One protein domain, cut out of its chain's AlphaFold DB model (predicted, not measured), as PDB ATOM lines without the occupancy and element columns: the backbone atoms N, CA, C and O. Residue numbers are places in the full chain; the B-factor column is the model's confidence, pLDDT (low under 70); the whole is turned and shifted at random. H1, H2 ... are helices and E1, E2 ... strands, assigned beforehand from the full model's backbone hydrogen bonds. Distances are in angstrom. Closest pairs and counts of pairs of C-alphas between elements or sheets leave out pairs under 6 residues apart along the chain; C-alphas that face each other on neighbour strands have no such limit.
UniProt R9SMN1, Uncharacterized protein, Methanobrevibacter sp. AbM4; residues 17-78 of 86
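Overview. This is residues 17 to 78 of the 86 residues of an uncharacterized protein of Methanobrevibacter sp. AbM4 (UniProt R9SMN1). A twisted sheet of three strands, E1, E2 and E3, forms the body, with a long loop, residues 30 to 46, at one end and a tail from that same end leading away to the tiny helix H1. The tail adds to the length, and the spans are 47 by 22 by 17 A. The printed part has 62 residues, with E1, E2, E3 and H1 in that order along it, and the sheet's order is E1, E2, E3, all antiparallel. The class is mostly strand, with under half of the residues in named elements, and the whole is loose, with a radius of gyration of the C-alphas of 13.9 A.

Along the chain. Residues 17 to 18 pair antiparallel with residues 23 to 24 of E1. E1, residues 22 to 29, begins at C-alpha 22 (176.334, 242.687, 200.301) and is 23.1 A long. E2, residues 47 to 54, is 23.4 A long, and E3, residues 59 to 66, is 20.9 A. H1, residues 75 to 78, is 5.7 A long and ends at C-alpha 78 (162.289, 210.599, 224.053).

Arrangement. The three strands form a meander, each the antiparallel neighbour of the one before. E1 and E2 form a hairpin at 161 degrees between directions, with N 25 and O 51 within hydrogen-bond range at 2.9 A. E2, the inner strand, and E3 form a hairpin at 165 degrees, with N 50 and O 63 at 2.9 A. H1 is not on the sheet, is apart from E1 and E2, and is too short for an O i to N i+4 pair; its one O i to N i+3 pair is within range.

Size, cuts and confidence. The C-alphas of Glu 56 and Asp 76, the two farthest apart, are 47.6 A apart. The printed part has no cut. The link from E1 to E2 is long, with 17 residues. The mean pLDDT of the printed part is 79.4; residues 34 to 35, 39 to 44 and 71 to 78 are under 70.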
ATOM      1  N   ILE A  17     172.493 239.058 207.876       83.75
ATOM      2  CA  ILE A  17     173.818 239.644 208.095       83.75
ATOM      3  C   ILE A  17     174.090 240.663 206.990       83.75
ATOM      4  O   ILE A  17     174.202 240.320 205.811       83.75
ATOM      5  N   VAL A  18     174.225 241.927 207.383       85.44
ATOM      6  CA  VAL A  18     174.481 243.043 206.467       85.44
ATOM      7  C   VAL A  18     175.961 243.409 206.515       85.44
ATOM      8  O   VAL A  18     176.484 243.781 207.566       85.44
ATOM      9  N   PHE A  19     176.633 243.323 205.369       86.06
ATOM     10  CA  PHE A  19     177.998 243.806 205.182       86.06
ATOM     11  C   PHE A  19     177.988 245.173 204.517       86.06
ATOM     12  O   PHE A  19     176.943 245.649 204.069       86.06
ATOM     13  N   SER A  20     179.169 245.794 204.411       85.38
ATOM     14  CA  SER A  20     179.314 246.996 203.603       85.38
ATOM     15  C   SER A  20     178.712 246.739 202.237       85.38
ATOM     16  O   SER A  20     177.832 247.497 201.880       85.38
ATOM     17  N   ASP A  21     179.114 245.700 201.507       89.06
ATOM     18  CA  ASP A  21     178.876 245.577 200.060       89.06
ATOM     19  C   ASP A  21     177.830 244.531 199.644       89.06
ATOM     20  O   ASP A  21     177.501 244.439 198.462       89.06
ATOM     21  N   PHE A  22     177.298 243.752 200.584       89.06
ATOM     22  CA  PHE A  22     176.334 242.687 200.301       89.06
ATOM     23  C   PHE A  22     175.509 242.330 201.538       89.06
ATOM     24  O   PHE A  22     175.844 242.707 202.663       89.06
ATOM     25  N   ILE A  23     174.435 241.575 201.324       90.94
ATOM     26  CA  ILE A  23     173.562 241.062 202.383       90.94
ATOM     27  C   ILE A  23     173.531 239.539 202.278       90.94
ATOM     28  O   ILE A  23     173.351 238.990 201.191       90.94
ATOM     29  N   VAL A  24     173.688 238.855 203.407       90.62
ATOM     30  CA  VAL A  24     173.540 237.400 203.511       90.62
ATOM     31  C   VAL A  24     172.312 237.090 204.347       90.62
ATOM     32  O   VAL A  24     172.128 237.671 205.415       90.62
ATOM     33  N   LYS A  25     171.486 236.158 203.871       89.31
ATOM     34  CA  LYS A  25     170.366 235.602 204.640       89.31
ATOM     35  C   LYS A  25     170.514 234.096 204.746       89.31
ATOM     36  O   LYS A  25     170.791 233.449 203.733       89.31
ATOM     37  N   ILE A  26     170.333 233.562 205.947       86.31
ATOM     38  CA  ILE A  26     170.398 232.124 206.210       86.31
ATOM     39  C   ILE A  26     169.082 231.712 206.844       86.31
ATOM     40  O   ILE A  26     168.784 232.145 207.943       86.31
ATOM     41  N   ASP A  27     168.312 230.875 206.166       85.94
ATOM     42  CA  ASP A  27     167.111 230.275 206.738       85.94
ATOM     43  C   ASP A  27     167.135 228.752 206.572       85.94
ATOM     44  O   ASP A  27     168.015 228.184 205.920       85.94
ATOM     45  N   PHE A  28     166.197 228.075 207.224       84.56
ATOM     46  CA  PHE A  28     166.134 226.620 207.291       84.56
ATOM     47  C   PHE A  28     164.757 226.139 206.834       84.56
ATOM     48  O   PHE A  28     163.778 226.874 206.968       84.56
ATOM     49  N   GLY A  29     164.699 224.927 206.281       84.56
ATOM     50  CA  GLY A  29     163.483 224.285 205.770       84.56
ATOM     51  C   GLY A  29     163.780 222.923 205.131       84.56
ATOM     52  O   GLY A  29     164.913 222.446 205.150       84.56
ATOM     53  N   ASP A  30     162.773 222.290 204.547       82.75
ATOM     54  CA  ASP A  30     162.897 221.105 203.702       82.75
ATOM     55  C   ASP A  30     162.763 221.500 202.224       82.75
ATOM     56  O   ASP A  30     161.750 222.032 201.772       82.75
ATOM     57  N   LYS A  31     163.795 221.187 201.431       80.62
ATOM     58  CA  LYS A  31     163.852 221.509 199.994       80.62
ATOM     59  C   LYS A  31     162.738 220.882 199.155       80.62
ATOM     60  O   LYS A  31     162.519 221.306 198.022       80.62
ATOM     61  N   ASN A  32     162.061 219.863 199.676       81.44
ATOM     62  CA  ASN A  32     160.935 219.215 199.015       81.44
ATOM     63  C   ASN A  32     159.620 219.995 199.193       81.44
ATOM     64  O   ASN A  32     158.642 219.697 198.505       81.44
ATOM     65  N   PHE A  33     159.596 221.008 200.066       77.56
ATOM     66  CA  PHE A  33     158.444 221.860 200.337       77.56
ATOM     67  C   PHE A  33     158.793 223.322 200.018       77.56
ATOM     68  O   PHE A  33     159.578 223.973 200.699       77.56
ATOM     69  N   VAL A  34     158.196 223.852 198.946       61.25
ATOM     70  CA  VAL A  34     158.545 225.164 198.360       61.25
ATOM     71  C   VAL A  34     158.411 226.331 199.353       61.25
ATOM     72  O   VAL A  34     159.175 227.292 199.269       61.25
ATOM     73  N   ASP A  35     157.487 226.223 200.308       69.31
ATOM     74  CA  ASP A  35     157.148 227.286 201.262       69.31
ATOM     75  C   ASP A  35     157.759 227.081 202.661       69.31
ATOM     76  O   ASP A  35     157.422 227.813 203.589       69.31
ATOM     77  N   ASP A  36     158.640 226.092 202.837       74.44
ATOM     78  CA  ASP A  36     159.112 225.671 204.166       74.44
ATOM     79  C   ASP A  36     160.333 226.457 204.670       74.44
ATOM     80  O   ASP A  36     160.662 226.453 205.853       74.44
ATOM     81  N   PHE A  37     161.000 227.195 203.783       78.38
ATOM     82  CA  PHE A  37     162.146 228.013 204.163       78.38
ATOM     83  C   PHE A  37     161.743 229.382 204.721       78.38
ATOM     84  O   PHE A  37     161.035 230.149 204.064       78.38
ATOM     85  N   GLY A  38     162.332 229.759 205.859       70.62
ATOM     86  CA  GLY A  38     162.104 231.063 206.506       70.62
ATOM     87  C   GLY A  38     161.179 231.003 207.720       70.62
ATOM     88  O   GLY A  38     160.725 232.046 208.194       70.62
ATOM     89  N   PHE A  39     160.893 229.799 208.218       68.25
ATOM     90  CA  PHE A  39     160.186 229.604 209.476       68.25
ATOM     91  C   PHE A  39     161.188 229.536 210.639       68.25
ATOM     92  O   PHE A  39     162.095 228.711 210.637       68.25
ATOM     93  N   TRP A  40     161.027 230.421 211.624       56.50
ATOM     94  CA  TRP A  40     161.997 230.690 212.696       56.50
ATOM     95  C   TRP A  40     162.259 229.506 213.649       56.50
ATOM     96  O   TRP A  40     163.315 229.447 214.272       56.50
ATOM     97  N   GLU A  41     161.355 228.524 213.735       60.91
ATOM     98  CA  GLU A  41     161.558 227.303 214.542       60.91
ATOM     99  C   GLU A  41     162.262 226.173 213.764       60.91
ATOM    100  O   GLU A  41     162.398 225.057 214.261       60.91
ATOM    101  N   SER A  42     162.725 226.439 212.541       65.94
ATOM    102  CA  SER A  42     163.218 225.406 211.622       65.94
ATOM    103  C   SER A  42     164.691 225.053 211.787       65.94
ATOM    104  O   SER A  42     165.254 224.396 210.923       65.94
ATOM    105  N   CYS A  43     165.369 225.438 212.869       64.44
ATOM    106  CA  CYS A  43     166.790 225.098 213.036       64.44
ATOM    107  C   CYS A  43     167.064 223.576 213.062       64.44
ATOM    108  O   CYS A  43     168.206 223.159 212.870       64.44
ATOM    109  N   SER A  44     166.022 222.757 213.254       69.06
ATOM    110  CA  SER A  44     166.031 221.291 213.210       69.06
ATOM    111  C   SER A  44     165.649 220.681 211.851       69.06
ATOM    112  O   SER A  44     165.679 219.458 211.714       69.06
ATOM    113  N   THR A  45     165.282 221.483 210.846       80.38
ATOM    114  CA  THR A  45     164.885 220.973 209.522       80.38
ATOM    115  C   THR A  45     166.090 220.446 208.739       80.38
ATOM    116  O   THR A  45     167.235 220.794 209.045       80.38
ATOM    117  N   PRO A  46     165.872 219.580 207.728       84.00
ATOM    118  CA  PRO A  46     166.969 218.861 207.083       84.00
ATOM    119  C   PRO A  46     167.868 219.732 206.204       84.00
ATOM    120  O   PRO A  46     168.998 219.341 205.911       84.00
ATOM    121  N   ASN A  47     167.400 220.898 205.753       87.88
ATOM    122  CA  ASN A  47     168.160 221.748 204.849       87.88
ATOM    123  C   ASN A  47     168.296 223.177 205.368       87.88
ATOM    124  O   ASN A  47     167.445 223.722 206.068       87.88
ATOM    125  N   ARG A  48     169.398 223.805 204.965       87.44
ATOM    126  CA  ARG A  48     169.624 225.243 205.100       87.44
ATOM    127  C   ARG A  48     169.645 225.879 203.719       87.44
ATOM    128  O   ARG A  48     170.133 225.275 202.762       87.44
ATOM    129  N   ARG A  49     169.171 227.114 203.626       89.38
ATOM    130  CA  ARG A  49     169.242 227.948 202.430       89.38
ATOM    131  C   ARG A  49     170.008 229.221 202.754       89.38
ATOM    132  O   ARG A  49     169.632 230.001 203.625       89.38
ATOM    133  N   CYS A  50     171.079 229.434 202.007       90.69
ATOM    134  CA  CYS A  50     171.912 230.623 202.068       90.69
ATOM    135  C   CYS A  50     171.653 231.460 200.817       90.69
ATOM    136  O   CYS A  50     171.811 230.966 199.700       90.69
ATOM    137  N   ARG A  51     171.284 232.729 200.991       92.62
ATOM    138  CA  ARG A  51     171.056 233.670 199.887       92.62
ATOM    139  C   ARG A  51     171.988 234.863 200.003       92.62
ATOM    140  O   ARG A  51     172.055 235.496 201.059       92.62
ATOM    141  N   LEU A  52     172.676 235.166 198.908       94.38
ATOM    142  CA  LEU A  52     173.533 236.333 198.755       94.38
ATOM    143  C   LEU A  52     172.806 237.380 197.916       94.38
ATOM    144  O   LEU A  52     172.400 237.102 196.787       94.38
ATOM    145  N   PHE A  53     172.686 238.588 198.450       93.69
ATOM    146  CA  PHE A  53     172.100 239.731 197.763       93.69
ATOM    147  C   PHE A  53     173.133 240.843 197.594       93.69
ATOM    148  O   PHE A  53     174.017 241.018 198.441       93.69
ATOM    149  N   ASP A  54     173.002 241.622 196.525       91.62
ATOM    150  CA  ASP A  54     173.730 242.883 196.396       91.62
ATOM    151  C   ASP A  54     173.190 243.952 197.372       91.62
ATOM    152  O   ASP A  54     172.216 243.742 198.102       91.62
ATOM    153  N   ARG A  55     173.825 245.130 197.388       88.25
ATOM    154  CA  ARG A  55     173.388 246.278 198.206       88.25
ATOM    155  C   ARG A  55     171.987 246.792 197.884       88.25
ATOM    156  O   ARG A  55     171.379 247.438 198.733       88.25
ATOM    157  N   GLU A  56     171.519 246.592 196.660       90.81
ATOM    158  CA  GLU A  56     170.210 247.064 196.201       90.81
ATOM    159  C   GLU A  56     169.098 246.064 196.555       90.81
ATOM    160  O   GLU A  56     167.916 246.379 196.428       90.81
ATOM    161  N   GLY A  57     169.473 244.884 197.061       87.19
ATOM    162  CA  GLY A  57     168.568 243.810 197.448       87.19
ATOM    163  C   GLY A  57     168.272 242.821 196.321       87.19
ATOM    164  O   GLY A  57     167.357 242.009 196.468       87.19
ATOM    165  N   ASN A  58     169.017 242.849 195.213       92.06
ATOM    166  CA  ASN A  58     168.878 241.862 194.146       92.06
ATOM    167  C   ASN A  58     169.589 240.563 194.535       92.06
ATOM    168  O   ASN A  58     170.705 240.584 195.055       92.06
ATOM    169  N   LEU A  59     168.956 239.421 194.261       93.75
ATOM    170  CA  LEU A  59     169.549 238.105 194.498       93.75
ATOM    171  C   LEU A  59     170.709 237.867 193.519       93.75
ATOM    172  O   LEU A  59     170.510 237.899 192.306       93.75
ATOM    173  N   ILE A  60     171.900 237.596 194.056       96.19
ATOM    174  CA  ILE A  60     173.089 237.199 193.293       96.19
ATOM    175  C   ILE A  60     173.157 235.672 193.201       96.19
ATOM    176  O   ILE A  60     173.340 235.126 192.116       96.19
ATOM    177  N   GLU A  61     173.024 234.990 194.341       96.25
ATOM    178  CA  GLU A  61     173.232 233.545 194.448       96.25
ATOM    179  C   GLU A  61     172.372 232.927 195.558       96.25
ATOM    180  O   GLU A  61     172.126 233.546 196.596       96.25
ATOM    181  N   GLU A  62     171.942 231.686 195.335       93.88
ATOM    182  CA  GLU A  62     171.241 230.856 196.308       93.88
ATOM    183  C   GLU A  62     171.880 229.466 196.363       93.88
ATOM    184  O   GLU A  62     172.091 228.825 195.331       93.88
ATOM    185  N   VAL A  63     172.162 228.999 197.580       93.19
ATOM    186  CA  VAL A  63     172.676 227.655 197.853       93.19
ATOM    187  C   VAL A  63     171.763 226.975 198.861       93.19
ATOM    188  O   VAL A  63     171.502 227.524 199.932       93.19
ATOM    189  N   ILE A  64     171.312 225.767 198.526       91.44
ATOM    190  CA  ILE A  64     170.566 224.884 199.424       91.44
ATOM    191  C   ILE A  64     171.438 223.666 199.709       91.44
ATOM    192  O   ILE A  64     171.900 223.004 198.780       91.44
ATOM    193  N   ASP A  65     171.662 223.394 200.987       90.06
ATOM    194  CA  ASP A  65     172.579 222.362 201.467       90.06
ATOM    195  C   ASP A  65     171.956 221.609 202.647       90.06
ATOM    196  O   ASP A  65     170.927 222.021 203.197       90.06
ATOM    197  N   ASP A  66     172.566 220.501 203.040       87.81
ATOM    198  CA  ASP A  66     172.169 219.792 204.251       87.81
ATOM    199  C   ASP A  66     172.431 220.683 205.477       87.81
ATOM    200  O   ASP A  66     173.406 221.447 205.538       87.81
ATOM    201  N   ASN A  67     171.512 220.650 206.442       84.25
ATOM    202  CA  ASN A  67     171.634 221.435 207.660       84.25
ATOM    203  C   ASN A  67     172.677 220.779 208.590       84.25
ATOM    204  O   ASN A  67     172.420 219.701 209.125       84.25
ATOM    205  N   PRO A  68     173.836 221.419 208.856       77.69
ATOM    206  CA  PRO A  68     174.868 220.842 209.720       77.69
ATOM    207  C   PRO A  68     174.444 220.777 211.195       77.69
ATOM    208  O   PRO A  68     175.119 220.134 211.996       77.69
ATOM    209  N   TYR A  69     173.357 221.463 211.554       70.62
ATOM    210  CA  TYR A  69     172.764 221.477 212.887       70.62
ATOM    211  C   TYR A  69     171.499 220.627 212.969       70.62
ATOM    212  O   TYR A  69     170.792 220.709 213.971       70.62
ATOM    213  N   GLN A  70     171.205 219.821 211.943       71.81
ATOM    214  CA  GLN A  70     170.150 218.829 212.046       71.81
ATOM    215  C   GLN A  70     170.533 217.854 213.159       71.81
ATOM    216  O   GLN A  70     171.366 216.959 212.999       71.81
ATOM    217  N   PHE A  71     169.940 218.064 214.329       65.44
ATOM    218  CA  PHE A  71     169.971 217.082 215.384       65.44
ATOM    219  C   PHE A  71     169.025 215.973 214.948       65.44
ATOM    220  O   PHE A  71     167.810 216.087 215.109       65.44
ATOM    221  N   ASP A  72     169.585 214.892 214.411       60.69
ATOM    222  CA  ASP A  72     168.910 213.600 214.366       60.69
ATOM    223  C   ASP A  72     168.740 213.128 215.812       60.69
ATOM    224  O   ASP A  72     169.449 212.239 216.282       60.69
ATOM    225  N   VAL A  73     167.858 213.776 216.577       53.19
ATOM    226  CA  VAL A  73     167.456 213.228 217.862       53.19
ATOM    227  C   VAL A  73     166.564 212.047 217.510       53.19
ATOM    228  O   VAL A  73     165.478 212.254 216.960       53.19
ATOM    229  N   PRO A  74     167.003 210.801 217.754       54.34
ATOM    230  CA  PRO A  74     166.176 209.656 217.442       54.34
ATOM    231  C   PRO A  74     164.931 209.779 218.315       54.34
ATOM    232  O   PRO A  74     165.038 209.880 219.538       54.34
ATOM    233  N   TYR A  75     163.757 209.795 217.689       49.53
ATOM    234  CA  TYR A  75     162.474 209.902 218.389       49.53
ATOM    235  C   TYR A  75     162.349 208.848 219.509       49.53
ATOM    236  O   TYR A  75     161.760 209.099 220.559       49.53
ATOM    237  N   ASP A  76     163.012 207.703 219.322       52.44
ATOM    238  CA  ASP A  76     163.081 206.592 220.267       52.44
ATOM    239  C   ASP A  76     163.716 206.962 221.623       52.44
ATOM    240  O   ASP A  76     163.336 206.385 222.640       52.44
ATOM    241  N   VAL A  77     164.607 207.963 221.685       49.66
ATOM    242  CA  VAL A  77     165.255 208.398 222.942       49.66
ATOM    243  C   VAL A  77     164.283 209.172 223.845       49.66
ATOM    244  O   VAL A  77     164.403 209.116 225.068       49.66
ATOM    245  N   PHE A  78     163.279 209.845 223.273       47.69
ATOM    246  CA  PHE A  78     162.289 210.599 224.053       47.69
ATOM    247  C   PHE A  78     161.193 209.720 224.656       47.69
ATOM    248  O   PHE A  78     160.591 210.095 225.661       47.69
TER     249      PHE A  78